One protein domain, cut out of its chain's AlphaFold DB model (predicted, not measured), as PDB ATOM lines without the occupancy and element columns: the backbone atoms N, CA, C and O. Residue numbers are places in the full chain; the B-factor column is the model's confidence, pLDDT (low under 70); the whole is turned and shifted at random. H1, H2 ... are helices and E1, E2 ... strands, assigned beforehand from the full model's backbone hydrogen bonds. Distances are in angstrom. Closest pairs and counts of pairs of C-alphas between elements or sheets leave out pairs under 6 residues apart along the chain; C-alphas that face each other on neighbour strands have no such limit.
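This is residues 16 to 88 of the 128 residues of an uncharacterized protein of Candidatus Saccharibacteria bacterium RIFCSPHIGHO2_01_FULL_46_30 (UniProt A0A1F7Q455). A strongly twisted sheet of four antiparallel strands, curled like part of a barrel, has one short helix, H1, over its edge strand E2. E1 and E2 make a long hairpin, E3 runs beside E1 and turns back into the short E4, and a long loop, residues 51 to 71, links H1 to E3. The 73 printed residues hold four named strands and one named helix in the order E1, E2, H1, E3, E4; the sheet's order is E2, E1, E3, E4, and the class is mostly strand. The whole is loose, with a radius of gyration of the C-alphas of 14.2 A, and flat, spanning 40 by 34 by 16 A.

E1, residues 16 to 27, and E2, residues 30 to 41, form an antiparallel hairpin at 162 degrees; N 22 and O 34, 2.8 A apart, are within hydrogen-bond range. H1, residues 44 to 50, is on the sheet over E2, at a height over the sheet of 9.6 A, and runs slantwise to the strands, at 51 degrees to E2 on the local plane. Their closest C-alphas, of Trp 39 and Leu 47, are 7.4 A apart. In H1 every O i to N i+4 pair is within hydrogen-bond range. E3, residues 72 to 81, is antiparallel to E1 at 150 degrees, with N 19 and O 76 2.9 A apart. E2, H1 and E3 form a split strand-helix-strand unit, two strands running the same way with E1 between them, and its crossover is right-handed. E3 and E4, residues 84 to 88, form an antiparallel hairpin at 123 degrees, with N 79 and O 86 2.8 A apart. The edge strands E2 and E4 are apart.

E1 starts at C-alpha 16, (141.714, 160.732, 123.270), and is 31.7 A long; E2 is 34.2 A, H1 9.8 A, E3 28.3 A and E4 12.3 A, ending at C-alpha 88, (141.561, 167.849, 128.694).

The C-alphas farthest apart, of Arg 28 and Thr 45, are 41.6 A apart. The printed part has no cut; the link from H1 to E3 is long. The model's pLDDT is under 70 at residues 25 to 30 and 52 to 73.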
ATOM      1  N   TYR A  16     141.590 160.554 121.838       86.19
ATOM      2  CA  TYR A  16     141.714 160.732 123.270       86.19
ATOM      3  C   TYR A  16     142.508 159.570 123.866       86.19
ATOM      4  O   TYR A  16     142.602 158.489 123.278       86.19
ATOM      5  N   ARG A  17     143.065 159.784 125.052       88.19
ATOM      6  CA  ARG A  17     143.580 158.712 125.896       88.19
ATOM      7  C   ARG A  17     143.214 158.943 127.351       88.19
ATOM      8  O   ARG A  17     143.051 160.085 127.778       88.19
ATOM      9  N   LEU A  18     143.102 157.847 128.084       85.69
ATOM     10  CA  LEU A  18     142.931 157.825 129.528       85.69
ATOM     11  C   LEU A  18     144.231 157.319 130.149       85.69
ATOM     12  O   LEU A  18     144.636 156.180 129.905       85.69
ATOM     13  N   THR A  19     144.877 158.162 130.947       83.44
ATOM     14  CA  THR A  19     146.142 157.844 131.613       83.44
ATOM     15  C   THR A  19     145.915 157.772 133.116       83.44
ATOM     16  O   THR A  19     145.439 158.731 133.717       83.44
ATOM     17  N   LYS A  20     146.291 156.655 133.740       83.19
ATOM     18  CA  LYS A  20     146.321 156.486 135.192       83.19
ATOM     19  C   LYS A  20     147.724 156.771 135.705       83.19
ATOM     20  O   LYS A  20     148.682 156.099 135.333       83.19
ATOM     21  N   THR A  21     147.832 157.742 136.597       80.94
ATOM     22  CA  THR A  21     149.061 158.046 137.326       80.94
ATOM     23  C   THR A  21     148.931 157.506 138.736       80.94
ATOM     24  O   THR A  21     148.003 157.877 139.450       80.94
ATOM     25  N   THR A  22     149.850 156.636 139.143       77.38
ATOM     26  CA  THR A  22     149.914 156.081 140.494       77.38
ATOM     27  C   THR A  22     151.146 156.622 141.200       77.38
ATOM     28  O   THR A  22     152.257 156.510 140.690       77.38
ATOM     29  N   VAL A  23     150.950 157.190 142.383       75.12
ATOM     30  CA  VAL A  23     152.015 157.676 143.257       75.12
ATOM     31  C   VAL A  23     152.087 156.766 144.477       75.12
ATOM     32  O   VAL A  23     151.112 156.611 145.220       75.12
ATOM     33  N   ASN A  24     153.240 156.140 144.672       70.69
ATOM     34  CA  ASN A  24     153.518 155.205 145.749       70.69
ATOM     35  C   ASN A  24     154.625 155.754 146.658       70.69
ATOM     36  O   ASN A  24     155.779 155.878 146.258       70.69
ATOM     37  N   HIS A  25     154.273 156.038 147.912       65.94
ATOM     38  CA  HIS A  25     155.199 156.563 148.919       65.94
ATOM     39  C   HIS A  25     155.775 155.483 149.854       65.94
ATOM     40  O   HIS A  25     156.539 155.805 150.761       65.94
ATOM     41  N   PHE A  26     155.433 154.202 149.662       66.25
ATOM     42  CA  PHE A  26     155.948 153.104 150.494       66.25
ATOM     43  C   PHE A  26     157.333 152.603 150.072       66.25
ATOM     44  O   PHE A  26     157.884 151.692 150.703       66.25
ATOM     45  N   VAL A  27     157.898 153.132 148.987       63.91
ATOM     46  CA  VAL A  27     159.156 152.621 148.454       63.91
ATOM     47  C   VAL A  27     160.300 153.095 149.343       63.91
ATOM     48  O   VAL A  27     160.453 154.271 149.657       63.91
ATOM     49  N   ARG A  28     161.128 152.142 149.779       58.41
ATOM     50  CA  ARG A  28     162.222 152.354 150.742       58.41
ATOM     51  C   ARG A  28     163.251 153.406 150.292       58.41
ATOM     52  O   ARG A  28     164.022 153.881 151.120       58.41
ATOM     53  N   GLU A  29     163.257 153.732 149.001       62.31
ATOM     54  CA  GLU A  29     164.169 154.673 148.345       62.31
ATOM     55  C   GLU A  29     163.510 156.013 147.962       62.31
ATOM     56  O   GLU A  29     164.192 156.874 147.410       62.31
ATOM     57  N   GLY A  30     162.226 156.233 148.277       68.12
ATOM     58  CA  GLY A  30     161.533 157.498 148.011       68.12
ATOM     59  C   GLY A  30     160.129 157.335 147.425       68.12
ATOM     60  O   GLY A  30     159.447 156.343 147.660       68.12
ATOM     61  N   GLU A  31     159.691 158.352 146.685       74.31
ATOM     62  CA  GLU A  31     158.426 158.357 145.946       74.31
ATOM     63  C   GLU A  31     158.601 157.660 144.591       74.31
ATOM     64  O   GLU A  31     159.507 157.991 143.826       74.31
ATOM     65  N   GLU A  32     157.725 156.704 144.287       77.50
ATOM     66  CA  GLU A  32     157.631 156.064 142.976       77.50
ATOM     67  C   GLU A  32     156.371 156.557 142.264       77.50
ATOM     68  O   GLU A  32     155.258 156.392 142.764       77.50
ATOM     69  N   VAL A  33     156.546 157.144 141.081       80.06
ATOM     70  CA  VAL A  33     155.445 157.577 140.215       80.06
ATOM     71  C   VAL A  33     155.409 156.673 138.991       80.06
ATOM     72  O   VAL A  33     156.378 156.615 138.231       80.06
ATOM     73  N   THR A  34     154.296 155.973 138.783       80.44
ATOM     74  CA  THR A  34     154.059 155.147 137.594       80.44
ATOM     75  C   THR A  34     152.912 155.711 136.769       80.44
ATOM     76  O   THR A  34     151.911 156.186 137.307       80.44
ATOM     77  N   CYS A  35     153.056 155.658 135.446       82.12
ATOM     78  CA  CYS A  35     152.034 156.097 134.501       82.12
ATOM     79  C   CYS A  35     151.639 154.924 133.606       82.12
ATOM     80  O   CYS A  35     152.496 154.298 132.982       82.12
ATOM     81  N   GLU A  36     150.344 154.652 133.525       84.19
ATOM     82  CA  GLU A  36     149.759 153.581 132.726       84.19
ATOM     83  C   GLU A  36     148.705 154.168 131.785       84.19
ATOM     84  O   GLU A  36     147.842 154.935 132.208       84.19
ATOM     85  N   ILE A  37     148.766 153.815 130.502       85.81
ATOM     86  CA  ILE A  37     147.732 154.188 129.535       85.81
ATOM     87  C   ILE A  37     146.649 153.113 129.591       85.81
ATOM     88  O   ILE A  37     146.885 151.984 129.165       85.81
ATOM     89  N   LEU A  38     145.478 153.469 130.115       84.75
ATOM     90  CA  LEU A  38     144.340 152.560 130.257       84.75
ATOM     91  C   LEU A  38     143.580 152.386 128.942       84.75
ATOM     92  O   LEU A  38     143.068 151.309 128.656       84.75
ATOM     93  N   TRP A  39     143.508 153.450 128.140       87.12
ATOM     94  CA  TRP A  39     142.761 153.449 126.887       87.12
ATOM     95  C   TRP A  39     143.278 154.515 125.921       87.12
ATOM     96  O   TRP A  39     143.701 155.589 126.352       87.12
ATOM     97  N   VAL A  40     143.214 154.236 124.616       86.56
ATOM     98  CA  VAL A  40     143.491 155.192 123.532       86.56
ATOM     99  C   VAL A  40     142.510 154.945 122.400       86.56
ATOM    100  O   VAL A  40     142.427 153.833 121.885       86.56
ATOM    101  N   GLY A  41     141.833 155.989 121.944       84.44
ATOM    102  CA  GLY A  41     140.928 155.866 120.816       84.44
ATOM    103  C   GLY A  41     140.148 157.136 120.542       84.44
ATOM    104  O   GLY A  41     140.312 158.165 121.191       84.44
ATOM    105  N   SER A  42     139.279 157.065 119.547       83.19
ATOM    106  CA  SER A  42     138.386 158.161 119.164       83.19
ATOM    107  C   SER A  42     136.912 157.849 119.418       83.19
ATOM    108  O   SER A  42     136.053 158.698 119.196       83.19
ATOM    109  N   ASN A  43     136.604 156.620 119.844       81.00
ATOM    110  CA  ASN A  43     135.248 156.154 120.082       81.00
ATOM    111  C   ASN A  43     134.877 156.322 121.560       81.00
ATOM    112  O   ASN A  43     135.241 155.507 122.405       81.00
ATOM    113  N   LEU A  44     134.128 157.378 121.873       79.25
ATOM    114  CA  LEU A  44     133.705 157.660 123.247       79.25
ATOM    115  C   LEU A  44     132.664 156.661 123.775       79.25
ATOM    116  O   LEU A  44     132.528 156.527 124.988       79.25
ATOM    117  N   THR A  45     131.953 155.951 122.893       74.25
ATOM    118  CA  THR A  45     131.047 154.869 123.300       74.25
ATOM    119  C   THR A  45     131.842 153.699 123.864       74.25
ATOM    120  O   THR A  45     131.553 153.259 124.966       74.25
ATOM    121  N   GLU A  46     132.905 153.279 123.173       77.56
ATOM    122  CA  GLU A  46     133.818 152.228 123.647       77.56
ATOM    123  C   GLU A  46     134.480 152.614 124.975       77.56
ATOM    124  O   GLU A  46     134.486 151.825 125.916       77.56
ATOM    125  N   LEU A  47     134.940 153.866 125.093       81.19
ATOM    126  CA  LEU A  47     135.460 154.402 126.351       81.19
ATOM    127  C   LEU A  47     134.425 154.327 127.486       81.19
ATOM    128  O   LEU A  47     134.781 153.993 128.610       81.19
ATOM    129  N   ASN A  48     133.162 154.667 127.223       77.44
ATOM    130  CA  ASN A  48     132.110 154.661 128.240       77.44
ATOM    131  C   ASN A  48     131.633 153.243 128.595       77.44
ATOM    132  O   ASN A  48     131.186 153.030 129.718       77.44
ATOM    133  N   ASP A  49     131.733 152.294 127.666       75.88
ATOM    134  CA  ASP A  49     131.430 150.884 127.915       75.88
ATOM    135  C   ASP A  49     132.514 150.234 128.791       75.88
ATOM    136  O   ASP A  49     132.195 149.497 129.726       75.88
ATOM    137  N   GLU A  50     133.792 150.522 128.520       76.94
ATOM    138  CA  GLU A  50     134.927 149.954 129.259       76.94
ATOM    139  C   GLU A  50     135.174 150.669 130.597       76.94
ATOM    140  O   GLU A  50     135.424 150.036 131.624       76.94
ATOM    141  N   TYR A  51     135.041 151.994 130.602       77.19
ATOM    142  CA  TYR A  51     135.241 152.860 131.758       77.19
ATOM    143  C   TYR A  51     133.989 153.725 131.972       77.19
ATOM    144  O   TYR A  51     133.996 154.927 131.669       77.19
ATOM    145  N   PRO A  52     132.887 153.145 132.489       69.56
ATOM    146  CA  PRO A  52     131.648 153.878 132.707       69.56
ATOM    147  C   PRO A  52     131.827 154.951 133.774       69.56
ATOM    148  O   PRO A  52     132.571 154.790 134.744       69.56
ATOM    149  N   ARG A  53     131.099 156.059 133.621       66.50
ATOM    150  CA  ARG A  53     130.982 157.038 134.702       66.50
ATOM    151  C   ARG A  53     130.151 156.438 135.834       66.50
ATOM    152  O   ARG A  53     129.069 155.913 135.567       66.50
ATOM    153  N   PRO A  54     130.609 156.505 137.087       56.72
ATOM    154  CA  PRO A  54     129.790 156.063 138.202       56.72
ATOM    155  C   PRO A  54     128.555 156.952 138.347       56.72
ATOM    156  O   PRO A  54     128.586 158.153 138.099       56.72
ATOM    157  N   MET A  55     127.457 156.332 138.777       48.50
ATOM    158  CA  MET A  55     126.164 156.998 138.976       48.50
ATOM    159  C   MET A  55     126.153 157.967 140.172       48.50
ATOM    160  O   MET A  55     125.217 158.745 140.332       48.50
ATOM    161  N   SER A  56     127.175 157.934 141.029       48.62
ATOM    162  CA  SER A  56     127.349 158.868 142.143       48.62
ATOM    163  C   SER A  56     128.360 159.959 141.778       48.62
ATOM    164  O   SER A  56     129.202 159.774 140.906       48.62
ATOM    165  N   HIS A  57     128.318 161.097 142.479       46.12
ATOM    166  CA  HIS A  57     129.204 162.258 142.268       46.12
ATOM    167  C   HIS A  57     130.707 161.968 142.509       46.12
ATOM    168  O   HIS A  57     131.524 162.886 142.532       46.12
ATOM    169  N   HIS A  58     131.078 160.705 142.716       48.59
ATOM    170  CA  HIS A  58     132.440 160.245 142.907       48.59
ATOM    171  C   HIS A  58     132.861 159.435 141.689       48.59
ATOM    172  O   HIS A  58     132.568 158.245 141.621       48.59
ATOM    173  N   ASP A  59     133.554 160.075 140.743       53.06
ATOM    174  CA  ASP A  59     134.195 159.358 139.645       53.06
ATOM    175  C   ASP A  59     135.281 158.420 140.200       53.06
ATOM    176  O   ASP A  59     136.320 158.864 140.694       53.06
ATOM    177  N   SER A  60     135.019 157.115 140.145       52.78
ATOM    178  CA  SER A  60     135.879 156.037 140.633       52.78
ATOM    179  C   SER A  60     137.171 155.931 139.826       52.78
ATOM    180  O   SER A  60     138.130 155.312 140.288       52.78
ATOM    181  N   LEU A  61     137.215 156.554 138.645       57.50
ATOM    182  CA  LEU A  61     138.422 156.689 137.838       57.50
ATOM    183  C   LEU A  61     139.275 157.872 138.290       57.50
ATOM    184  O   LEU A  61     140.497 157.810 138.172       57.50
ATOM    185  N   LEU A  62     138.663 158.944 138.799       51.72
ATOM    186  CA  LEU A  62     139.377 160.190 139.086       51.72
ATOM    187  C   LEU A  62     140.104 160.156 140.424       51.72
ATOM    188  O   LEU A  62     141.153 160.780 140.542       51.72
ATOM    189  N   PHE A  63     139.586 159.416 141.406       54.34
ATOM    190  CA  PHE A  63     140.198 159.367 142.727       54.34
ATOM    191  C   PHE A  63     140.093 157.979 143.337       54.34
ATOM    192  O   PHE A  63     139.010 157.505 143.683       54.34
ATOM    193  N   GLY A  64     141.247 157.357 143.551       54.88
ATOM    194  CA  GLY A  64     141.359 156.277 144.511       54.88
ATOM    195  C   GLY A  64     142.603 156.443 145.363       54.88
ATOM    196  O   GLY A  64     143.671 156.850 144.903       54.88
ATOM    197  N   GLY A  65     142.443 156.166 146.647       54.91
ATOM    198  CA  GLY A  65     143.532 156.232 147.594       54.91
ATOM    199  C   GLY A  65     143.204 155.464 148.855       54.91
ATOM    200  O   GLY A  65     142.044 155.216 149.185       54.91
ATOM    201  N   ILE A  66     144.263 155.129 149.573       51.78
ATOM    202  CA  ILE A  66     144.205 155.046 151.024       51.78
ATOM    203  C   ILE A  66     145.002 156.283 151.542       51.78
ATOM    204  O   ILE A  66     145.729 156.904 150.763       51.78
ATOM    205  N   GLU A  67     144.837 156.725 152.793       48.44
ATOM    206  CA  GLU A  67     145.469 157.936 153.373       48.44
ATOM    207  C   GLU A  67     146.038 157.654 154.775       48.44
ATOM    208  O   GLU A  67     145.461 156.837 155.482       48.44
ATOM    209  N   ASP A  68     147.159 158.307 155.146       48.19
ATOM    210  CA  ASP A  68     148.112 157.996 156.253       48.19
ATOM    211  C   ASP A  68     149.240 156.981 155.938       48.19
ATOM    212  O   ASP A  68     149.565 156.104 156.739       48.19
ATOM    213  N   GLY A  69     149.865 157.107 154.756       49.66
ATOM    214  CA  GLY A  69     150.995 156.267 154.323       49.66
ATOM    215  C   GLY A  69     150.906 155.664 152.917       49.66
ATOM    216  O   GLY A  69     151.773 154.886 152.575       49.66
ATOM    217  N   TYR A  70     149.915 155.990 152.086       54.25
ATOM    218  CA  TYR A  70     149.400 155.047 151.085       54.25
ATOM    219  C   TYR A  70     149.559 155.412 149.592       54.25
ATOM    220  O   TYR A  70     149.942 156.524 149.239       54.25
ATOM    221  N   VAL A  71     149.235 154.440 148.718       58.00
ATOM    222  CA  VAL A  71     149.169 154.549 147.247       58.00
ATOM    223  C   VAL A  71     147.994 155.437 146.831       58.00
ATOM    224  O   VAL A  71     146.853 155.165 147.211       58.00
ATOM    225  N   ARG A  72     148.265 156.464 146.021       66.06
ATOM    226  CA  ARG A  72     147.253 157.317 145.381       66.06
ATOM    227  C   ARG A  72     147.253 157.070 143.883       66.06
ATOM    228  O   ARG A  72     148.326 156.949 143.298       66.06
ATOM    229  N   TRP A  73     146.085 157.030 143.250       68.19
ATOM    230  CA  TRP A  73     146.002 157.077 141.794       68.19
ATOM    231  C   TRP A  73     144.990 158.113 141.320       68.19
ATOM    232  O   TRP A  73     143.885 158.212 141.852       68.19
ATOM    233  N   ASN A  74     145.394 158.847 140.286       70.88
ATOM    234  CA  ASN A  74     144.586 159.828 139.577       70.88
ATOM    235  C   ASN A  74     144.521 159.419 138.110       70.88
ATOM    236  O   ASN A  74     145.544 159.035 137.538       70.88
ATOM    237  N   SER A  75     143.351 159.538 137.491       78.00
ATOM    238  CA  SER A  75     143.229 159.375 136.042       78.00
ATOM    239  C   SER A  75     143.019 160.723 135.370       78.00
ATOM    240  O   SER A  75     142.281 161.565 135.875       78.00
ATOM    241  N   VAL A  76     143.676 160.919 134.231       82.19
ATOM    242  CA  VAL A  76     143.635 162.150 133.440       82.19
ATOM    243  C   VAL A  76     143.241 161.796 132.011       82.19
ATOM    244  O   VAL A  76     143.730 160.812 131.450       82.19
ATOM    245  N   PHE A  77     142.351 162.598 131.432       83.50
ATOM    246  CA  PHE A  77     142.030 162.521 130.014       83.50
ATOM    247  C   PHE A  77     142.948 163.446 129.232       83.50
ATOM    248  O   PHE A  77     143.197 164.579 129.633       83.50
ATOM    249  N   GLU A  78     143.445 162.966 128.100       85.19
ATOM    250  CA  GLU A  78     144.275 163.764 127.207       85.19
ATOM    251  C   GLU A  78     143.739 163.673 125.782       85.19
ATOM    252  O   GLU A  78     143.320 162.609 125.323       85.19
ATOM    253  N   LYS A  79     143.784 164.792 125.065       85.69
ATOM    254  CA  LYS A  79     143.395 164.920 123.662       85.69
ATOM    255  C   LYS A  79     144.645 165.078 122.803       85.69
ATOM    256  O   LYS A  79     145.583 165.779 123.183       85.69
ATOM    257  N   PHE A  80     144.668 164.428 121.644       83.38
ATOM    258  CA  PHE A  80     145.749 164.592 120.680       83.38
ATOM    259  C   PHE A  80     145.490 165.823 119.806       83.38
ATOM    260  O   PHE A  80     144.618 165.811 118.937       83.38
ATOM    261  N   GLU A  81     146.256 166.891 120.024       80.38
ATOM    262  CA  GLU A  81     146.144 168.155 119.294       80.38
ATOM    263  C   GLU A  81     147.525 168.673 118.894       80.38
ATOM    264  O   GLU A  81     148.479 168.627 119.664       80.38
ATOM    265  N   GLY A  82     147.663 169.178 117.664       75.50
ATOM    266  CA  GLY A  82     148.915 169.805 117.222       75.50
ATOM    267  C   GLY A  82     150.144 168.883 117.252       75.50
ATOM    268  O   GLY A  82     151.264 169.375 117.351       75.50
ATOM    269  N   GLY A  83     149.949 167.561 117.179       78.50
ATOM    270  CA  GLY A  83     151.027 166.566 117.231       78.50
ATOM    271  C   GLY A  83     151.482 166.180 118.643       78.50
ATOM    272  O   GLY A  83     152.476 165.470 118.777       78.50
ATOM    273  N   GLN A  84     150.773 166.622 119.685       83.94
ATOM    274  CA  GLN A  84     151.084 166.339 121.085       83.94
ATOM    275  C   GLN A  84     149.826 165.954 121.872       83.94
ATOM    276  O   GLN A  84     148.703 166.240 121.464       83.94
ATOM    277  N   TRP A  85     150.030 165.282 123.003       82.50
ATOM    278  CA  TRP A  85     148.969 165.003 123.966       82.50
ATOM    279  C   TRP A  85     148.855 166.171 124.939       82.50
ATOM    280  O   TRP A  85     149.862 166.593 125.509       82.50
ATOM    281  N   ALA A  86     147.644 166.692 125.103       84.62
ATOM    282  CA  ALA A  86     147.333 167.750 126.050       84.62
ATOM    283  C   ALA A  86     146.207 167.290 126.978       84.62
ATOM    284  O   ALA A  86     145.221 166.721 126.512       84.62
ATOM    285  N   GLU A  87     146.353 167.540 128.277       84.19
ATOM    286  CA  GLU A  87     145.303 167.289 129.265       84.19
ATOM    287  C   GLU A  87     144.011 168.023 128.882       84.19
ATOM    288  O   GLU A  87     144.029 169.193 128.492       84.19
ATOM    289  N   CYS A  88     142.884 167.322 128.976       77.75
ATOM    290  CA  CYS A  88     141.561 167.849 128.694       77.75
ATOM    291  C   CYS A  88     140.568 167.422 129.779       77.75
ATOM    292  O   CYS A  88     140.772 166.449 130.504       77.75
TER     293      CYS A  88